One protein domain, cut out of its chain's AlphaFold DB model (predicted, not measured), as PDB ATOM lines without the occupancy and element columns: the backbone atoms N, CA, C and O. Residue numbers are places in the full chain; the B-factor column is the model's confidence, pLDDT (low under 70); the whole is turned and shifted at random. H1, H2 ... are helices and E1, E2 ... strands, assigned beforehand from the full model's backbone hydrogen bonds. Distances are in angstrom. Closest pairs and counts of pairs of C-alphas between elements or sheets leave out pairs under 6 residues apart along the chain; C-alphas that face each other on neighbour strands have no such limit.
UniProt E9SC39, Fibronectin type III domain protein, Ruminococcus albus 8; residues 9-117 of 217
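This is residues 9 to 117 of the 217 residues of the protein "Fibronectin type III domain protein" of Ruminococcus albus 8 (UniProt E9SC39). A strongly twisted sheet of six antiparallel strands curls like part of a barrel, left open, with E4 and E6 nearest the middle of the domain. A small separate ribbon of two strands, E3 and E7, sits beside it, and the short helix H2 grazes the sheet. The printed part has 109 residues, with named elements in the order E1, E2, H1, E3, E4, H2, E5, E6, E7, E8; it is mostly strand. The large sheet runs E1, E5, E6, E4, E8, E2. The whole is compact, with a radius of gyration of the C-alphas of 13.1 A, and rounded, spanning 36 by 31 by 24 A.

E1, residues 13 to 15, begins at C-alpha 13 (-24.727, -33.685, 16.753). E2 is residues 24 to 26, H1 residues 30 to 34 and E3 residues 40 to 43. E4, residues 48 to 55, is 22.3 A long from first to last C-alpha. H2 is residues 63 to 67. E5, residues 69 to 77, is 22.1 A long and bends by 73 degrees at residue 72. E6, residues 82 to 90, is 24.5 A long. E7 is residues 95 to 98. E8, residues 111 to 116, is 16.9 A long and ends at C-alpha 116 (-5.951, -40.272, 13.023).

In the large sheet, E6 and E4 are antiparallel at 154 degrees, with N 50 and O 88 2.8 A apart, within hydrogen-bond range. E4 and E8 are antiparallel, with N 51 and O 113 at 2.8 A. E8 pairs with the edge strand E2 through N 114 and O 24, 2.8 A. E5 and E6 form a hairpin, with N 69 and O 87 at 2.8 A. The pairing of E5 is staggered: residues 69 to 76 pair with E6, and residues 76 to 77 with the edge strand E1, where N 14 and O 76 are 2.9 A apart. E4, H2 and E5 form a split strand-helix-strand unit, two strands running the same way with a helix between them in the chain and E6 between them in the sheet; its crossover is right-handed. H2 only grazes the sheet with residues 65 to 67; H1 is not on it. E3 and E7 are antiparallel at 162 degrees, with N 96 and O 42 at 2.8 A. The closest C-alphas of E6 and E7 are those of Val 90 and Val 96, 7.8 A apart. H1 and H2 each have 0 of 1 O i to N i+4 pairs within hydrogen-bond range, but 1 of 2 and 2 of 2 O i to N i+3 pairs.

The C-alphas farthest apart are those of Asn 80 and Gly 93, 36.2 A. The printed part has no cut. The link from E7 to E8, residues 99 to 110, is long. The mean pLDDT of the printed part is 93.6, and residue 117 alone is under 70.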
ATOM      1  N   ASP A   9     -32.335 -38.411  19.642       88.94
ATOM      2  CA  ASP A   9     -33.398 -37.439  19.926       88.94
ATOM      3  C   ASP A   9     -33.061 -36.514  21.109       88.94
ATOM      4  O   ASP A   9     -33.512 -35.372  21.146       88.94
ATOM      5  N   ARG A  10     -32.204 -36.955  22.043       89.62
ATOM      6  CA  ARG A  10     -31.819 -36.161  23.220       89.62
ATOM      7  C   ARG A  10     -30.612 -35.256  23.001       89.62
ATOM      8  O   ARG A  10     -30.496 -34.250  23.696       89.62
ATOM      9  N   CYS A  11     -29.684 -35.633  22.120       91.38
ATOM     10  CA  CYS A  11     -28.430 -34.899  21.909       91.38
ATOM     11  C   CYS A  11     -27.712 -35.288  20.601       91.38
ATOM     12  O   CYS A  11     -26.524 -35.625  20.601       91.38
ATOM     13  N   ALA A  12     -28.423 -35.291  19.474       93.25
ATOM     14  CA  ALA A  12     -27.805 -35.472  18.163       93.25
ATOM     15  C   ALA A  12     -26.789 -34.357  17.902       93.25
ATOM     16  O   ALA A  12     -27.034 -33.208  18.254       93.25
ATOM     17  N   VAL A  13     -25.668 -34.689  17.263       94.56
ATOM     18  CA  VAL A  13     -24.727 -33.685  16.753       94.56
ATOM     19  C   VAL A  13     -25.398 -32.945  15.604       94.56
ATOM     20  O   VAL A  13     -25.892 -33.583  14.678       94.56
ATOM     21  N   THR A  14     -25.419 -31.619  15.673       95.31
ATOM     22  CA  THR A  14     -25.978 -30.741  14.634       95.31
ATOM     23  C   THR A  14     -24.904 -29.942  13.908       95.31
ATOM     24  O   THR A  14     -25.106 -29.559  12.764       95.31
ATOM     25  N   GLU A  15     -23.750 -29.730  14.543       93.12
ATOM     26  CA  GLU A  15     -22.589 -29.080  13.939       93.12
ATOM     27  C   GLU A  15     -21.318 -29.772  14.435       93.12
ATOM     28  O   GLU A  15     -21.092 -29.883  15.645       93.12
ATOM     29  N   LEU A  16     -20.504 -30.247  13.495       89.81
ATOM     30  CA  LEU A  16     -19.221 -30.901  13.724       89.81
ATOM     31  C   LEU A  16     -18.235 -30.315  12.715       89.81
ATOM     32  O   LEU A  16     -18.570 -30.266  11.534       89.81
ATOM     33  N   PRO A  17     -17.040 -29.875  13.128       84.69
ATOM     34  CA  PRO A  17     -16.128 -29.286  12.170       84.69
ATOM     35  C   PRO A  17     -15.556 -30.374  11.251       84.69
ATOM     36  O   PRO A  17     -15.111 -31.406  11.748       84.69
ATOM     37  N   ASP A  18     -15.549 -30.112   9.940       76.88
ATOM     38  CA  ASP A  18     -15.429 -31.109   8.860       76.88
ATOM     39  C   ASP A  18     -14.307 -32.135   9.035       76.88
ATOM     40  O   ASP A  18     -14.519 -33.323   8.811       76.88
ATOM     41  N   SER A  19     -13.137 -31.718   9.535       75.62
ATOM     42  CA  SER A  19     -12.011 -32.635   9.780       75.62
ATOM     43  C   SER A  19     -12.234 -33.662  10.901       75.62
ATOM     44  O   SER A  19     -11.344 -34.459  11.184       75.62
ATOM     45  N   LEU A  20     -13.396 -33.646  11.561       82.88
ATOM     46  CA  LEU A  20     -13.824 -34.655  12.535       82.88
ATOM     47  C   LEU A  20     -14.959 -35.552  12.017       82.88
ATOM     48  O   LEU A  20     -15.410 -36.448  12.728       82.88
ATOM     49  N   ILE A  21     -15.445 -35.351  10.791       80.94
ATOM     50  CA  ILE A  21     -16.430 -36.258  10.193       80.94
ATOM     51  C   ILE A  21     -15.774 -37.630   9.983       80.94
ATOM     52  O   ILE A  21     -14.680 -37.737   9.437       80.94
ATOM     53  N   GLY A  22     -16.446 -38.693  10.433       81.56
ATOM     54  CA  GLY A  22     -15.956 -40.071  10.308       81.56
ATOM     55  C   GLY A  22     -14.914 -40.491  11.350       81.56
ATOM     56  O   GLY A  22     -14.451 -41.627  11.303       81.56
ATOM     57  N   THR A  23     -14.555 -39.620  12.301       86.25
ATOM     58  CA  THR A  23     -13.651 -39.989  13.402       86.25
ATOM     59  C   THR A  23     -14.318 -40.919  14.407       86.25
ATOM     60  O   THR A  23     -15.540 -40.915  14.563       86.25
ATOM     61  N   GLU A  24     -13.504 -41.665  15.147       92.50
ATOM     62  CA  GLU A  24     -13.981 -42.534  16.217       92.50
ATOM     63  C   GLU A  24     -14.390 -41.712  17.445       92.50
ATOM     64  O   GLU A  24     -13.813 -40.662  17.731       92.50
ATOM     65  N   ALA A  25     -15.380 -42.197  18.193       93.50
ATOM     66  CA  ALA A  25     -15.842 -41.568  19.424       93.50
ATOM     67  C   ALA A  25     -15.769 -42.555  20.590       93.50
ATOM     68  O   ALA A  25     -16.168 -43.713  20.453       93.50
ATOM     69  N   VAL A  26     -15.328 -42.083  21.758       94.25
ATOM     70  CA  VAL A  26     -15.462 -42.847  23.006       94.25
ATOM     71  C   VAL A  26     -16.779 -42.445  23.652       94.25
ATOM     72  O   VAL A  26     -16.942 -41.314  24.109       94.25
ATOM     73  N   LEU A  27     -17.732 -43.375  23.672       93.25
ATOM     74  CA  LEU A  27     -19.081 -43.135  24.180       93.25
ATOM     75  C   LEU A  27     -19.114 -43.239  25.709       93.25
ATOM     76  O   LEU A  27     -19.527 -44.252  26.273       93.25
ATOM     77  N   THR A  28     -18.691 -42.180  26.395       90.62
ATOM     78  CA  THR A  28     -18.870 -42.066  27.849       90.62
ATOM     79  C   THR A  28     -20.359 -41.898  28.192       90.62
ATOM     80  O   THR A  28     -21.120 -41.330  27.405       90.62
ATOM     81  N   PRO A  29     -20.842 -42.374  29.353       95.12
ATOM     82  CA  PRO A  29     -22.180 -42.024  29.821       95.12
ATOM     83  C   PRO A  29     -22.255 -40.530  30.167       95.12
ATOM     84  O   PRO A  29     -21.398 -39.994  30.872       95.12
ATOM     85  N   CYS A  30     -23.299 -39.840  29.728       96.62
ATOM     86  CA  CYS A  30     -23.605 -38.468  30.109       96.62
ATOM     87  C   CYS A  30     -23.867 -38.333  31.622       96.62
ATOM     88  O   CYS A  30     -23.653 -37.266  32.205       96.62
ATOM     89  N   ASP A  31     -24.328 -39.390  32.290       96.88
ATOM     90  CA  ASP A  31     -24.532 -39.398  33.740       96.88
ATOM     91  C   ASP A  31     -23.244 -39.567  34.550       96.88
ATOM     92  O   ASP A  31     -23.202 -39.155  35.714       96.88
ATOM     93  N   ALA A  32     -22.143 -39.984  33.913       96.62
ATOM     94  CA  ALA A  32     -20.827 -40.025  34.548       96.62
ATOM     95  C   ALA A  32     -20.302 -38.631  34.950       96.62
ATOM     96  O   ALA A  32     -19.404 -38.553  35.784       96.62
ATOM     97  N   LYS A  33     -20.922 -37.527  34.491       96.62
ATOM     98  CA  LYS A  33     -20.654 -36.159  34.994       96.62
ATOM     99  C   LYS A  33     -20.794 -36.011  36.514       96.62
ATOM    100  O   LYS A  33     -20.228 -35.095  37.098       96.62
ATOM    101  N   SER A  34     -21.571 -36.894  37.146       96.44
ATOM    102  CA  SER A  34     -21.757 -36.936  38.601       96.44
ATOM    103  C   SER A  34     -20.637 -37.678  39.345       96.44
ATOM    104  O   SER A  34     -20.530 -37.560  40.563       96.44
ATOM    105  N   SER A  35     -19.790 -38.421  38.629       96.00
ATOM    106  CA  SER A  35     -18.678 -39.178  39.198       96.00
ATOM    107  C   SER A  35     -17.451 -38.294  39.420       96.00
ATOM    108  O   SER A  35     -17.061 -37.515  38.549       96.00
ATOM    109  N   SER A  36     -16.790 -38.484  40.562       94.75
ATOM    110  CA  SER A  36     -15.467 -37.922  40.864       94.75
ATOM    111  C   SER A  36     -14.303 -38.829  40.438       94.75
ATOM    112  O   SER A  36     -13.143 -38.456  40.606       94.75
ATOM    113  N   LYS A  37     -14.591 -40.024  39.907       93.88
ATOM    114  CA  LYS A  37     -13.590 -41.028  39.521       93.88
ATOM    115  C   LYS A  37     -13.130 -40.856  38.070       93.88
ATOM    116  O   LYS A  37     -13.743 -40.129  37.290       93.88
ATOM    117  N   GLU A  38     -12.063 -41.573  37.718       95.31
ATOM    118  CA  GLU A  38     -11.706 -41.849  36.322       95.31
ATOM    119  C   GLU A  38     -12.910 -42.480  35.607       95.31
ATOM    120  O   GLU A  38     -13.542 -43.396  36.140       95.31
ATOM    121  N   GLN A  39     -13.269 -41.946  34.441       94.62
ATOM    122  CA  GLN A  39     -14.442 -42.377  33.679       94.62
ATOM    123  C   GLN A  39     -14.064 -43.249  32.478       94.62
ATOM    124  O   GLN A  39     -14.880 -44.053  32.035       94.62
ATOM    125  N   ALA A  40     -12.854 -43.078  31.935       94.19
ATOM    126  CA  ALA A  40     -12.327 -43.875  30.831       94.19
ATOM    127  C   ALA A  40     -10.798 -43.742  30.723       94.19
ATOM    128  O   ALA A  40     -10.203 -42.789  31.228       94.19
ATOM    129  N   ALA A  41     -10.179 -44.664  29.987       95.25
ATOM    130  CA  ALA A  41      -8.804 -44.558  29.520       95.25
ATOM    131  C   ALA A  41      -8.755 -44.870  28.019       95.25
ATOM    132  O   ALA A  41      -9.403 -45.808  27.555       95.25
ATOM    133  N   VAL A  42      -7.999 -44.080  27.263       95.81
ATOM    134  CA  VAL A  42      -7.808 -44.248  25.817       95.81
ATOM    135  C   VAL A  42      -6.367 -44.654  25.574       95.81
ATOM    136  O   VAL A  42      -5.467 -43.894  25.911       95.81
ATOM    137  N   THR A  43      -6.150 -45.835  24.998       96.00
ATOM    138  CA  THR A  43      -4.828 -46.273  24.527       96.00
ATOM    139  C   THR A  43      -4.790 -46.157  23.014       96.00
ATOM    140  O   THR A  43      -5.618 -46.757  22.327       96.00
ATOM    141  N   ALA A  44      -3.854 -45.379  22.485       93.94
ATOM    142  CA  ALA A  44      -3.754 -45.163  21.052       93.94
ATOM    143  C   ALA A  44      -3.005 -46.328  20.386       93.94
ATOM    144  O   ALA A  44      -1.885 -46.648  20.767       93.94
ATOM    145  N   ASN A  45      -3.595 -46.972  19.376       90.50
ATOM    146  CA  ASN A  45      -2.901 -48.018  18.602       90.50
ATOM    147  C   ASN A  45      -2.027 -47.440  17.468       90.50
ATOM    148  O   ASN A  45      -1.202 -48.125  16.870       90.50
ATOM    149  N   LYS A  46      -2.238 -46.167  17.140       88.31
ATOM    150  CA  LYS A  46      -1.492 -45.375  16.158       88.31
ATOM    151  C   LYS A  46      -1.337 -43.971  16.724       88.31
ATOM    152  O   LYS A  46      -2.024 -43.636  17.685       88.31
ATOM    153  N   ASP A  47      -0.510 -43.144  16.103       86.19
ATOM    154  CA  ASP A  47      -0.500 -41.722  16.428       86.19
ATOM    155  C   ASP A  47      -1.881 -41.120  16.120       86.19
ATOM    156  O   ASP A  47      -2.428 -41.279  15.020       86.19
ATOM    157  N   ILE A  48      -2.469 -40.450  17.109       91.94
ATOM    158  CA  ILE A  48      -3.792 -39.827  17.020       91.94
ATOM    159  C   ILE A  48      -3.760 -38.377  17.496       91.94
ATOM    160  O   ILE A  48      -2.884 -37.949  18.252       91.94
ATOM    161  N   THR A  49      -4.770 -37.614  17.086       92.62
ATOM    162  CA  THR A  49      -5.182 -36.431  17.845       92.62
ATOM    163  C   THR A  49      -6.446 -36.772  18.615       92.62
ATOM    164  O   THR A  49      -7.491 -37.063  18.033       92.62
ATOM    165  N   LEU A  50      -6.337 -36.743  19.941       96.19
ATOM    166  CA  LEU A  50      -7.456 -36.932  20.846       96.19
ATOM    167  C   LEU A  50      -8.106 -35.576  21.116       96.19
ATOM    168  O   LEU A  50      -7.438 -34.638  21.556       96.19
ATOM    169  N   TYR A  51      -9.405 -35.484  20.874       96.75
ATOM    170  CA  TYR A  51     -10.213 -34.311  21.161       96.75
ATOM    171  C   TYR A  51     -11.136 -34.579  22.341       96.75
ATOM    172  O   TYR A  51     -11.793 -35.618  22.404       96.75
ATOM    173  N   VAL A  52     -11.235 -33.603  23.237       98.31
ATOM    174  CA  VAL A  52     -12.246 -33.566  24.292       98.31
ATOM    175  C   VAL A  52     -13.122 -32.344  24.086       98.31
ATOM    176  O   VAL A  52     -12.631 -31.217  24.064       98.31
ATOM    177  N   GLY A  53     -14.424 -32.560  23.948       98.25
ATOM    178  CA  GLY A  53     -15.407 -31.488  23.967       98.25
ATOM    179  C   GLY A  53     -15.947 -31.302  25.374       98.25
ATOM    180  O   GLY A  53     -16.669 -32.167  25.860       98.25
ATOM    181  N   LEU A  54     -15.625 -30.180  26.014       98.62
ATOM    182  CA  LEU A  54     -16.186 -29.814  27.315       98.62
ATOM    183  C   LEU A  54     -17.404 -28.914  27.107       98.62
ATOM    184  O   LEU A  54     -17.316 -27.932  26.370       98.62
ATOM    185  N   ASP A  55     -18.530 -29.239  27.740       98.56
ATOM    186  CA  ASP A  55     -19.735 -28.407  27.693       98.56
ATOM    187  C   ASP A  55     -19.388 -26.978  28.141       98.56
ATOM    188  O   ASP A  55     -18.796 -26.777  29.201       98.56
ATOM    189  N   SER A  56     -19.731 -25.982  27.323       98.19
ATOM    190  CA  SER A  56     -19.362 -24.580  27.537       98.19
ATOM    191  C   SER A  56     -19.909 -23.986  28.839       98.19
ATOM    192  O   SER A  56     -19.449 -22.929  29.265       98.19
ATOM    193  N   ARG A  57     -20.870 -24.661  29.479       98.25
ATOM    194  CA  ARG A  57     -21.465 -24.287  30.769       98.25
ATOM    195  C   ARG A  57     -20.694 -24.836  31.972       98.25
ATOM    196  O   ARG A  57     -21.045 -24.507  33.106       98.25
ATOM    197  N   VAL A  58     -19.684 -25.682  31.761       98.25
ATOM    198  CA  VAL A  58     -18.788 -26.148  32.830       98.25
ATOM    199  C   VAL A  58     -17.850 -25.008  33.215       98.25
ATOM    200  O   VAL A  58     -17.015 -24.577  32.423       98.25
ATOM    201  N   THR A  59     -17.982 -24.528  34.449       96.62
ATOM    202  CA  THR A  59     -17.168 -23.420  34.985       96.62
ATOM    203  C   THR A  59     -15.926 -23.910  35.723       96.62
ATOM    204  O   THR A  59     -14.870 -23.284  35.653       96.62
ATOM    205  N   ASN A  60     -16.020 -25.068  36.379       96.56
ATOM    206  CA  ASN A  60     -14.897 -25.734  37.027       96.56
ATOM    207  C   ASN A  60     -14.212 -26.686  36.037       96.56
ATOM    208  O   ASN A  60     -14.521 -27.878  35.989       96.56
ATOM    209  N   VAL A  61     -13.332 -26.139  35.195       96.62
ATOM    210  CA  VAL A  61     -12.619 -26.911  34.167       96.62
ATOM    211  C   VAL A  61     -11.737 -27.979  34.834       96.62
ATOM    212  O   VAL A  61     -10.898 -27.633  35.667       96.62
ATOM    213  N   PRO A  62     -11.882 -29.270  34.475       96.94
ATOM    214  CA  PRO A  62     -11.076 -30.335  35.062       96.94
ATOM    215  C   PRO A  62      -9.571 -30.127  34.887       96.94
ATOM    216  O   PRO A  62      -9.097 -29.869  33.782       96.94
ATOM    217  N   SER A  63      -8.792 -30.339  35.950       96.62
ATOM    218  CA  SER A  63      -7.332 -30.157  35.923       96.62
ATOM    219  C   SER A  63      -6.614 -31.064  34.917       96.62
ATOM    220  O   SER A  63      -5.600 -30.668  34.345       96.62
ATOM    221  N   TRP A  64      -7.152 -32.257  34.640       96.81
ATOM    222  CA  TRP A  64      -6.581 -33.195  33.667       96.81
ATOM    223  C   TRP A  64      -6.611 -32.659  32.222       96.81
ATOM    224  O   TRP A  64      -5.753 -33.029  31.413       96.81
ATOM    225  N   LEU A  65      -7.519 -31.721  31.912       97.44
ATOM    226  CA  LEU A  65      -7.524 -31.000  30.635       97.44
ATOM    227  C   LEU A  65      -6.360 -30.015  30.494       97.44
ATOM    228  O   LEU A  65      -6.106 -29.559  29.385       97.44
ATOM    229  N   GLY A  66      -5.600 -29.732  31.557       94.31
ATOM    230  CA  GLY A  66      -4.387 -28.911  31.476       94.31
ATOM    231  C   GLY A  66      -3.297 -29.502  30.573       94.31
ATOM    232  O   GLY A  66      -2.420 -28.776  30.120       94.31
ATOM    233  N   SER A  67      -3.366 -30.805  30.270       93.12
ATOM    234  CA  SER A  67      -2.493 -31.467  29.286       93.12
ATOM    235  C   SER A  67      -2.982 -31.353  27.833       93.12
ATOM    236  O   SER A  67      -2.318 -31.840  26.919       93.12
ATOM    237  N   PHE A  68      -4.140 -30.726  27.614       96.06
ATOM    238  CA  PHE A  68      -4.734 -30.491  26.305       96.06
ATOM    239  C   PHE A  68      -4.650 -29.007  25.940       96.06
ATOM    240  O   PHE A  68      -4.704 -28.118  26.787       96.06
ATOM    241  N   THR A  69      -4.587 -28.726  24.644       90.31
ATOM    242  CA  THR A  69      -4.648 -27.366  24.105       90.31
ATOM    243  C   THR A  69      -6.093 -27.004  23.792       90.31
ATOM    244  O   THR A  69      -6.754 -27.694  23.017       90.31
ATOM    245  N   LYS A  70      -6.601 -25.907  24.362       90.00
ATOM    246  CA  LYS A  70      -7.918 -25.370  23.995       90.00
ATOM    247  C   LYS A  70      -7.886 -24.853  22.555       90.00
ATOM    248  O   LYS A  70      -6.995 -24.092  22.192       90.00
ATOM    249  N   THR A  71      -8.876 -25.226  21.754       87.69
ATOM    250  CA  THR A  71      -9.010 -24.773  20.363       87.69
ATOM    251  C   THR A  71     -10.073 -23.675  20.236       87.69
ATOM    252  O   THR A  71     -10.791 -23.364  21.188       87.69
ATOM    253  N   ASN A  72     -10.206 -23.097  19.041       84.00
ATOM    254  CA  ASN A  72     -11.319 -22.214  18.676       84.00
ATOM    255  C   ASN A  72     -12.521 -22.971  18.069       84.00
ATOM    256  O   ASN A  72     -13.461 -22.337  17.594       84.00
ATOM    257  N   ARG A  73     -12.484 -24.309  18.048       85.81
ATOM    258  CA  ARG A  73     -13.498 -25.162  17.421       85.81
ATOM    259  C   ARG A  73     -14.546 -25.600  18.438       85.81
ATOM    260  O   ARG A  73     -14.260 -25.746  19.629       85.81
ATOM    261  N   THR A  74     -15.753 -25.859  17.948       95.44
ATOM    262  CA  THR A  74     -16.874 -26.311  18.772       95.44
ATOM    263  C   THR A  74     -17.626 -27.469  18.128       95.44
ATOM    264  O   THR A  74     -17.490 -27.720  16.933       95.44
ATOM    265  N   VAL A  75     -18.405 -28.181  18.941       96.75
ATOM    266  CA  VAL A  75     -19.423 -29.145  18.494       96.75
ATOM    267  C   VAL A  75     -20.753 -28.707  19.080       96.75
ATOM    268  O   VAL A  75     -20.817 -28.394  20.270       96.75
ATOM    269  N   LYS A  76     -21.812 -28.681  18.272       97.69
ATOM    270  CA  LYS A  76     -23.162 -28.334  18.738       97.69
ATOM    271  C   LYS A  76     -24.088 -29.531  18.658       97.69
ATOM    272  O   LYS A  76     -23.920 -30.408  17.806       97.69
ATOM    273  N   THR A  77     -25.070 -29.555  19.548       97.00
ATOM    274  CA  THR A  77     -26.069 -30.620  19.614       97.00
ATOM    275  C   THR A  77     -27.500 -30.095  19.541       97.00
ATOM    276  O   THR A  77     -27.772 -28.924  19.800       97.00
ATOM    277  N   SER A  78     -28.437 -30.992  19.225       95.56
ATOM    278  CA  SER A  78     -29.869 -30.709  19.051       95.56
ATOM    279  C   SER A  78     -30.564 -30.163  20.300       95.56
ATOM    280  O   SER A  78     -31.612 -29.537  20.195       95.56
ATOM    281  N   ASN A  79     -29.978 -30.357  21.481       94.56
ATOM    282  CA  ASN A  79     -30.450 -29.816  22.755       94.56
ATOM    283  C   ASN A  79     -29.754 -28.499  23.150       94.56
ATOM    284  O   ASN A  79     -29.679 -28.179  24.337       94.56
ATOM    285  N   ASN A  80     -29.246 -27.746  22.169       95.88
ATOM    286  CA  ASN A  80     -28.618 -26.431  22.336       95.88
ATOM    287  C   ASN A  80     -27.390 -26.427  23.261       95.88
ATOM    288  O   ASN A  80     -27.113 -25.436  23.938       95.88
ATOM    289  N   VAL A  81     -26.633 -27.526  23.292       97.56
ATOM    290  CA  VAL A  81     -25.352 -27.588  24.006       97.56
ATOM    291  C   VAL A  81     -24.223 -27.315  23.027       97.56
ATOM    292  O   VAL A  81     -24.227 -27.798  21.896       97.56
ATOM    293  N   THR A  82     -23.258 -26.511  23.465       98.38
ATOM    294  CA  THR A  82     -22.019 -26.255  22.733       98.38
ATOM    295  C   THR A  82     -20.865 -26.847  23.520       98.38
ATOM    296  O   THR A  82     -20.661 -26.503  24.682       98.38
ATOM    297  N   PHE A  83     -20.092 -27.714  22.885       98.56
ATOM    298  CA  PHE A  83     -18.855 -28.248  23.428       98.56
ATOM    299  C   PHE A  83     -17.677 -27.444  22.885       98.56
ATOM    300  O   PHE A  83     -17.548 -27.272  21.674       98.56
ATOM    301  N   LEU A  84     -16.810 -26.964  23.774       97.38
ATOM    302  CA  LEU A  84     -15.532 -26.347  23.431       97.38
ATOM    303  C   LEU A  84     -14.494 -27.453  23.250       97.38
ATOM    304  O   LEU A  84     -14.282 -28.240  24.175       97.38
ATOM    305  N   LEU A  85     -13.857 -27.521  22.080       96.62
ATOM    306  CA  LEU A  85     -12.891 -28.577  21.798       96.62
ATOM    307  C   LEU A  85     -11.504 -28.246  22.357       96.62
ATOM    308  O   LEU A  85     -10.937 -27.186  22.087       96.62
ATOM    309  N   TYR A  86     -10.944 -29.211  23.072       97.38
ATOM    310  CA  TYR A  86      -9.552 -29.297  23.495       97.38
ATOM    311  C   TYR A  86      -8.887 -30.438  22.723       97.38
ATOM    312  O   TYR A  86      -9.544 -31.441  22.459       97.38
ATOM    313  N   SER A  87      -7.611 -30.315  22.366       94.06
ATOM    314  CA  SER A  87      -6.879 -31.345  21.619       94.06
ATOM    315  C   SER A  87      -5.556 -31.727  22.279       94.06
ATOM    316  O   SER A  87      -4.890 -30.908  22.912       94.06
ATOM    317  N   LYS A  88      -5.165 -32.992  22.120       93.38
ATOM    318  CA  LYS A  88      -3.872 -33.532  22.544       93.38
ATOM    319  C   LYS A  88      -3.362 -34.505  21.482       93.38
ATOM    320  O   LYS A  88      -4.111 -35.369  21.029       93.38
ATOM    321  N   LYS A  89      -2.091 -34.379  21.092       90.62
ATOM    322  CA  LYS A  89      -1.405 -35.418  20.308       90.62
ATOM    323  C   LYS A  89      -1.073 -36.586  21.230       90.62
ATOM    324  O   LYS A  89      -0.564 -36.357  22.324       90.62
ATOM    325  N   VAL A  90      -1.381 -37.799  20.796       93.31
ATOM    326  CA  VAL A  90      -1.156 -39.025  21.567       93.31
ATOM    327  C   VAL A  90      -0.444 -40.003  20.648       93.31
ATOM    328  O   VAL A  90      -0.962 -40.318  19.576       93.31
ATOM    329  N   ASN A  91       0.750 -40.435  21.039       91.38
ATOM    330  CA  ASN A  91       1.545 -41.347  20.219       91.38
ATOM    331  C   ASN A  91       1.012 -42.781  20.325       91.38
ATOM    332  O   ASN A  91       0.372 -43.144  21.315       91.38
ATOM    333  N   ALA A  92       1.323 -43.623  19.343       90.81
ATOM    334  CA  ALA A  92       1.046 -45.052  19.408       90.81
ATOM    335  C   ALA A  92       1.607 -45.668  20.709       90.81
ATOM    336  O   ALA A  92       2.752 -45.431  21.094       90.81
ATOM    337  N   GLY A  93       0.785 -46.454  21.398       93.19
ATOM    338  CA  GLY A  93       1.072 -47.056  22.701       93.19
ATOM    339  C   GLY A  93       0.843 -46.135  23.907       93.19
ATOM    340  O   GLY A  93       0.759 -46.631  25.030       93.19
ATOM    341  N   GLU A  94       0.700 -44.818  23.722       96.38
ATOM    342  CA  GLU A  94       0.414 -43.895  24.825       96.38
ATOM    343  C   GLU A  94      -1.031 -44.066  25.323       96.38
ATOM    344  O   GLU A  94      -1.975 -44.263  24.550       96.38
ATOM    345  N   SER A  95      -1.201 -43.973  26.646       96.62
ATOM    346  CA  SER A  95      -2.501 -44.002  27.318       96.62
ATOM    347  C   SER A  95      -2.862 -42.642  27.913       96.62
ATOM    348  O   SER A  95      -2.077 -42.046  28.650       96.62
ATOM    349  N   VAL A  96      -4.088 -42.178  27.664       97.62
ATOM    350  CA  VAL A  96      -4.661 -40.963  28.257       97.62
ATOM    351  C   VAL A  96      -5.826 -41.327  29.167       97.62
ATOM    352  O   VAL A  96      -6.799 -41.943  28.736       97.62
ATOM    353  N   LYS A  97      -5.737 -40.917  30.433       97.44
ATOM    354  CA  LYS A  97      -6.795 -41.095  31.434       97.44
ATOM    355  C   LYS A  97      -7.764 -39.921  31.401       97.44
ATOM    356  O   LYS A  97      -7.340 -38.767  31.401       97.44
ATOM    357  N   LEU A  98      -9.055 -40.224  31.400       97.44
ATOM    358  CA  LEU A  98     -10.140 -39.251  31.338       97.44
ATOM    359  C   LEU A  98     -10.842 -39.211  32.697       97.44
ATOM    360  O   LEU A  98     -11.489 -40.175  33.115       97.44
ATOM    361  N   GLY A  99     -10.623 -38.113  33.419       97.00
ATOM    362  CA  GLY A  99     -11.083 -37.926  34.793       97.00
ATOM    363  C   GLY A  99     -12.509 -37.388  34.900       97.00
ATOM    364  O   GLY A  99     -13.279 -37.389  33.946       97.00
ATOM    365  N   ALA A 100     -12.851 -36.879  36.082       97.62
ATOM    366  CA  ALA A 100     -14.152 -36.273  36.342       97.62
ATOM    367  C   ALA A 100     -14.444 -35.055  35.438       97.62
ATOM    368  O   ALA A 100     -13.531 -34.344  35.014       97.62
ATOM    369  N   ASN A 101     -15.735 -34.772  35.225       97.81
ATOM    370  CA  ASN A 101     -16.229 -33.667  34.387       97.81
ATOM    371  C   ASN A 101     -16.032 -32.273  35.002       97.81
ATOM    372  O   ASN A 101     -16.211 -31.265  34.327       97.81
ATOM    373  N   GLY A 102     -15.710 -32.198  36.296       96.38
ATOM    374  CA  GLY A 102     -15.510 -30.939  37.024       96.38
ATOM    375  C   GLY A 102     -16.804 -30.256  37.484       96.38
ATOM    376  O   GLY A 102     -16.792 -29.552  38.492       96.38
ATOM    377  N   GLN A 103     -17.935 -30.530  36.829       96.88
ATOM    378  CA  GLN A 103     -19.269 -30.055  37.212       96.88
ATOM    379  C   GLN A 103     -20.320 -31.152  36.962       96.88
ATOM    380  O   GLN A 103     -20.270 -31.846  35.947       96.88
ATOM    381  N   SER A 104     -21.270 -31.310  37.891       95.56
ATOM    382  CA  SER A 104     -22.269 -32.393  37.869       95.56
ATOM    383  C   SER A 104     -23.685 -31.945  37.486       95.56
ATOM    384  O   SER A 104     -24.488 -32.767  37.039       95.56
ATOM    385  N   ALA A 105     -23.995 -30.651  37.621       95.25
ATOM    386  CA  ALA A 105     -25.308 -30.066  37.348       95.25
ATOM    387  C   ALA A 105     -25.232 -28.952  36.289       95.25
ATOM    388  O   ALA A 105     -24.185 -28.337  36.085       95.25
ATOM    389  N   GLY A 106     -26.341 -28.707  35.584       95.81
ATOM    390  CA  GLY A 106     -26.442 -27.643  34.572       95.81
ATOM    391  C   GLY A 106     -25.577 -27.838  33.317       95.81
ATOM    392  O   GLY A 106     -25.463 -26.924  32.507       95.81
ATOM    393  N   CYS A 107     -24.974 -29.016  33.147       97.06
ATOM    394  CA  CYS A 107     -24.096 -29.363  32.035       97.06
ATOM    395  C   CYS A 107     -24.314 -30.817  31.592       97.06
ATOM    396  O   CYS A 107     -24.928 -31.630  32.294       97.06
ATOM    397  N   MET A 108     -23.806 -31.145  30.411       97.12
ATOM    398  CA  MET A 108     -23.568 -32.508  29.961       97.12
ATOM    399  C   MET A 108     -22.160 -32.953  30.371       97.12
ATOM    400  O   MET A 108     -21.293 -32.128  30.665       97.12
ATOM    401  N   ASN A 109     -21.940 -34.269  30.388       97.88
ATOM    402  CA  ASN A 109     -20.582 -34.799  30.460       97.88
ATOM    403  C   ASN A 109     -19.788 -34.407  29.204       97.88
ATOM    404  O   ASN A 109     -20.387 -34.083  28.176       97.88
ATOM    405  N   TYR A 110     -18.461 -34.462  29.266       98.00
ATOM    406  CA  TYR A 110     -17.617 -34.224  28.098       98.00
ATOM    407  C   TYR A 110     -17.784 -35.318  27.029       98.00
ATOM    408  O   TYR A 110     -18.111 -36.467  27.332       98.00
ATOM    409  N   ILE A 111     -17.506 -34.959  25.775       97.62
ATOM    410  CA  ILE A 111     -17.409 -35.888  24.640       97.62
ATOM    411  C   ILE A 111     -15.946 -36.145  24.282       97.62
ATOM    412  O   ILE A 111     -15.088 -35.303  24.551       97.62
ATOM    413  N   VAL A 112     -15.664 -37.278  23.642       97.50
ATOM    414  CA  VAL A 112     -14.307 -37.668  23.242       97.50
ATOM    415  C   VAL A 112     -14.322 -38.159  21.804       97.50
ATOM    416  O   VAL A 112     -15.092 -39.059  21.470       97.50
ATOM    417  N   LEU A 113     -13.456 -37.586  20.973       95.88
ATOM    418  CA  LEU A 113     -13.276 -37.964  19.572       95.88
ATOM    419  C   LEU A 113     -11.798 -38.268  19.324       95.88
ATOM    420  O   LEU A 113     -10.928 -37.561  19.831       95.88
ATOM    421  N   ALA A 114     -11.504 -39.292  18.537       93.56
ATOM    422  CA  ALA A 114     -10.156 -39.649  18.127       93.56
ATOM    423  C   ALA A 114     -10.077 -39.596  16.602       93.56
ATOM    424  O   ALA A 114     -10.696 -40.399  15.902       93.56
ATOM    425  N   SER A 115      -9.312 -38.638  16.084       88.12
ATOM    426  CA  SER A 115      -8.922 -38.646  14.679       88.12
ATOM    427  C   SER A 115      -7.574 -39.342  14.553       88.12
ATOM    428  O   SER A 115      -6.724 -39.207  15.441       88.12
ATOM    429  N   ALA A 116      -7.328 -40.002  13.419       80.50
ATOM    430  CA  ALA A 116      -5.951 -40.272  13.023       80.50
ATOM    431  C   ALA A 116      -5.150 -38.972  13.172       80.50
ATOM    432  O   ALA A 116      -5.671 -37.882  12.884       80.50
ATOM    433  N   ALA A 117      -3.920 -39.053  13.683       65.69
ATOM    434  CA  ALA A 117      -3.045 -37.904  13.591       65.69
ATOM    435  C   ALA A 117      -2.981 -37.559  12.104       65.69
ATOM    436  O   ALA A 117      -2.831 -38.448  11.260       65.69
TER     437      ALA A 117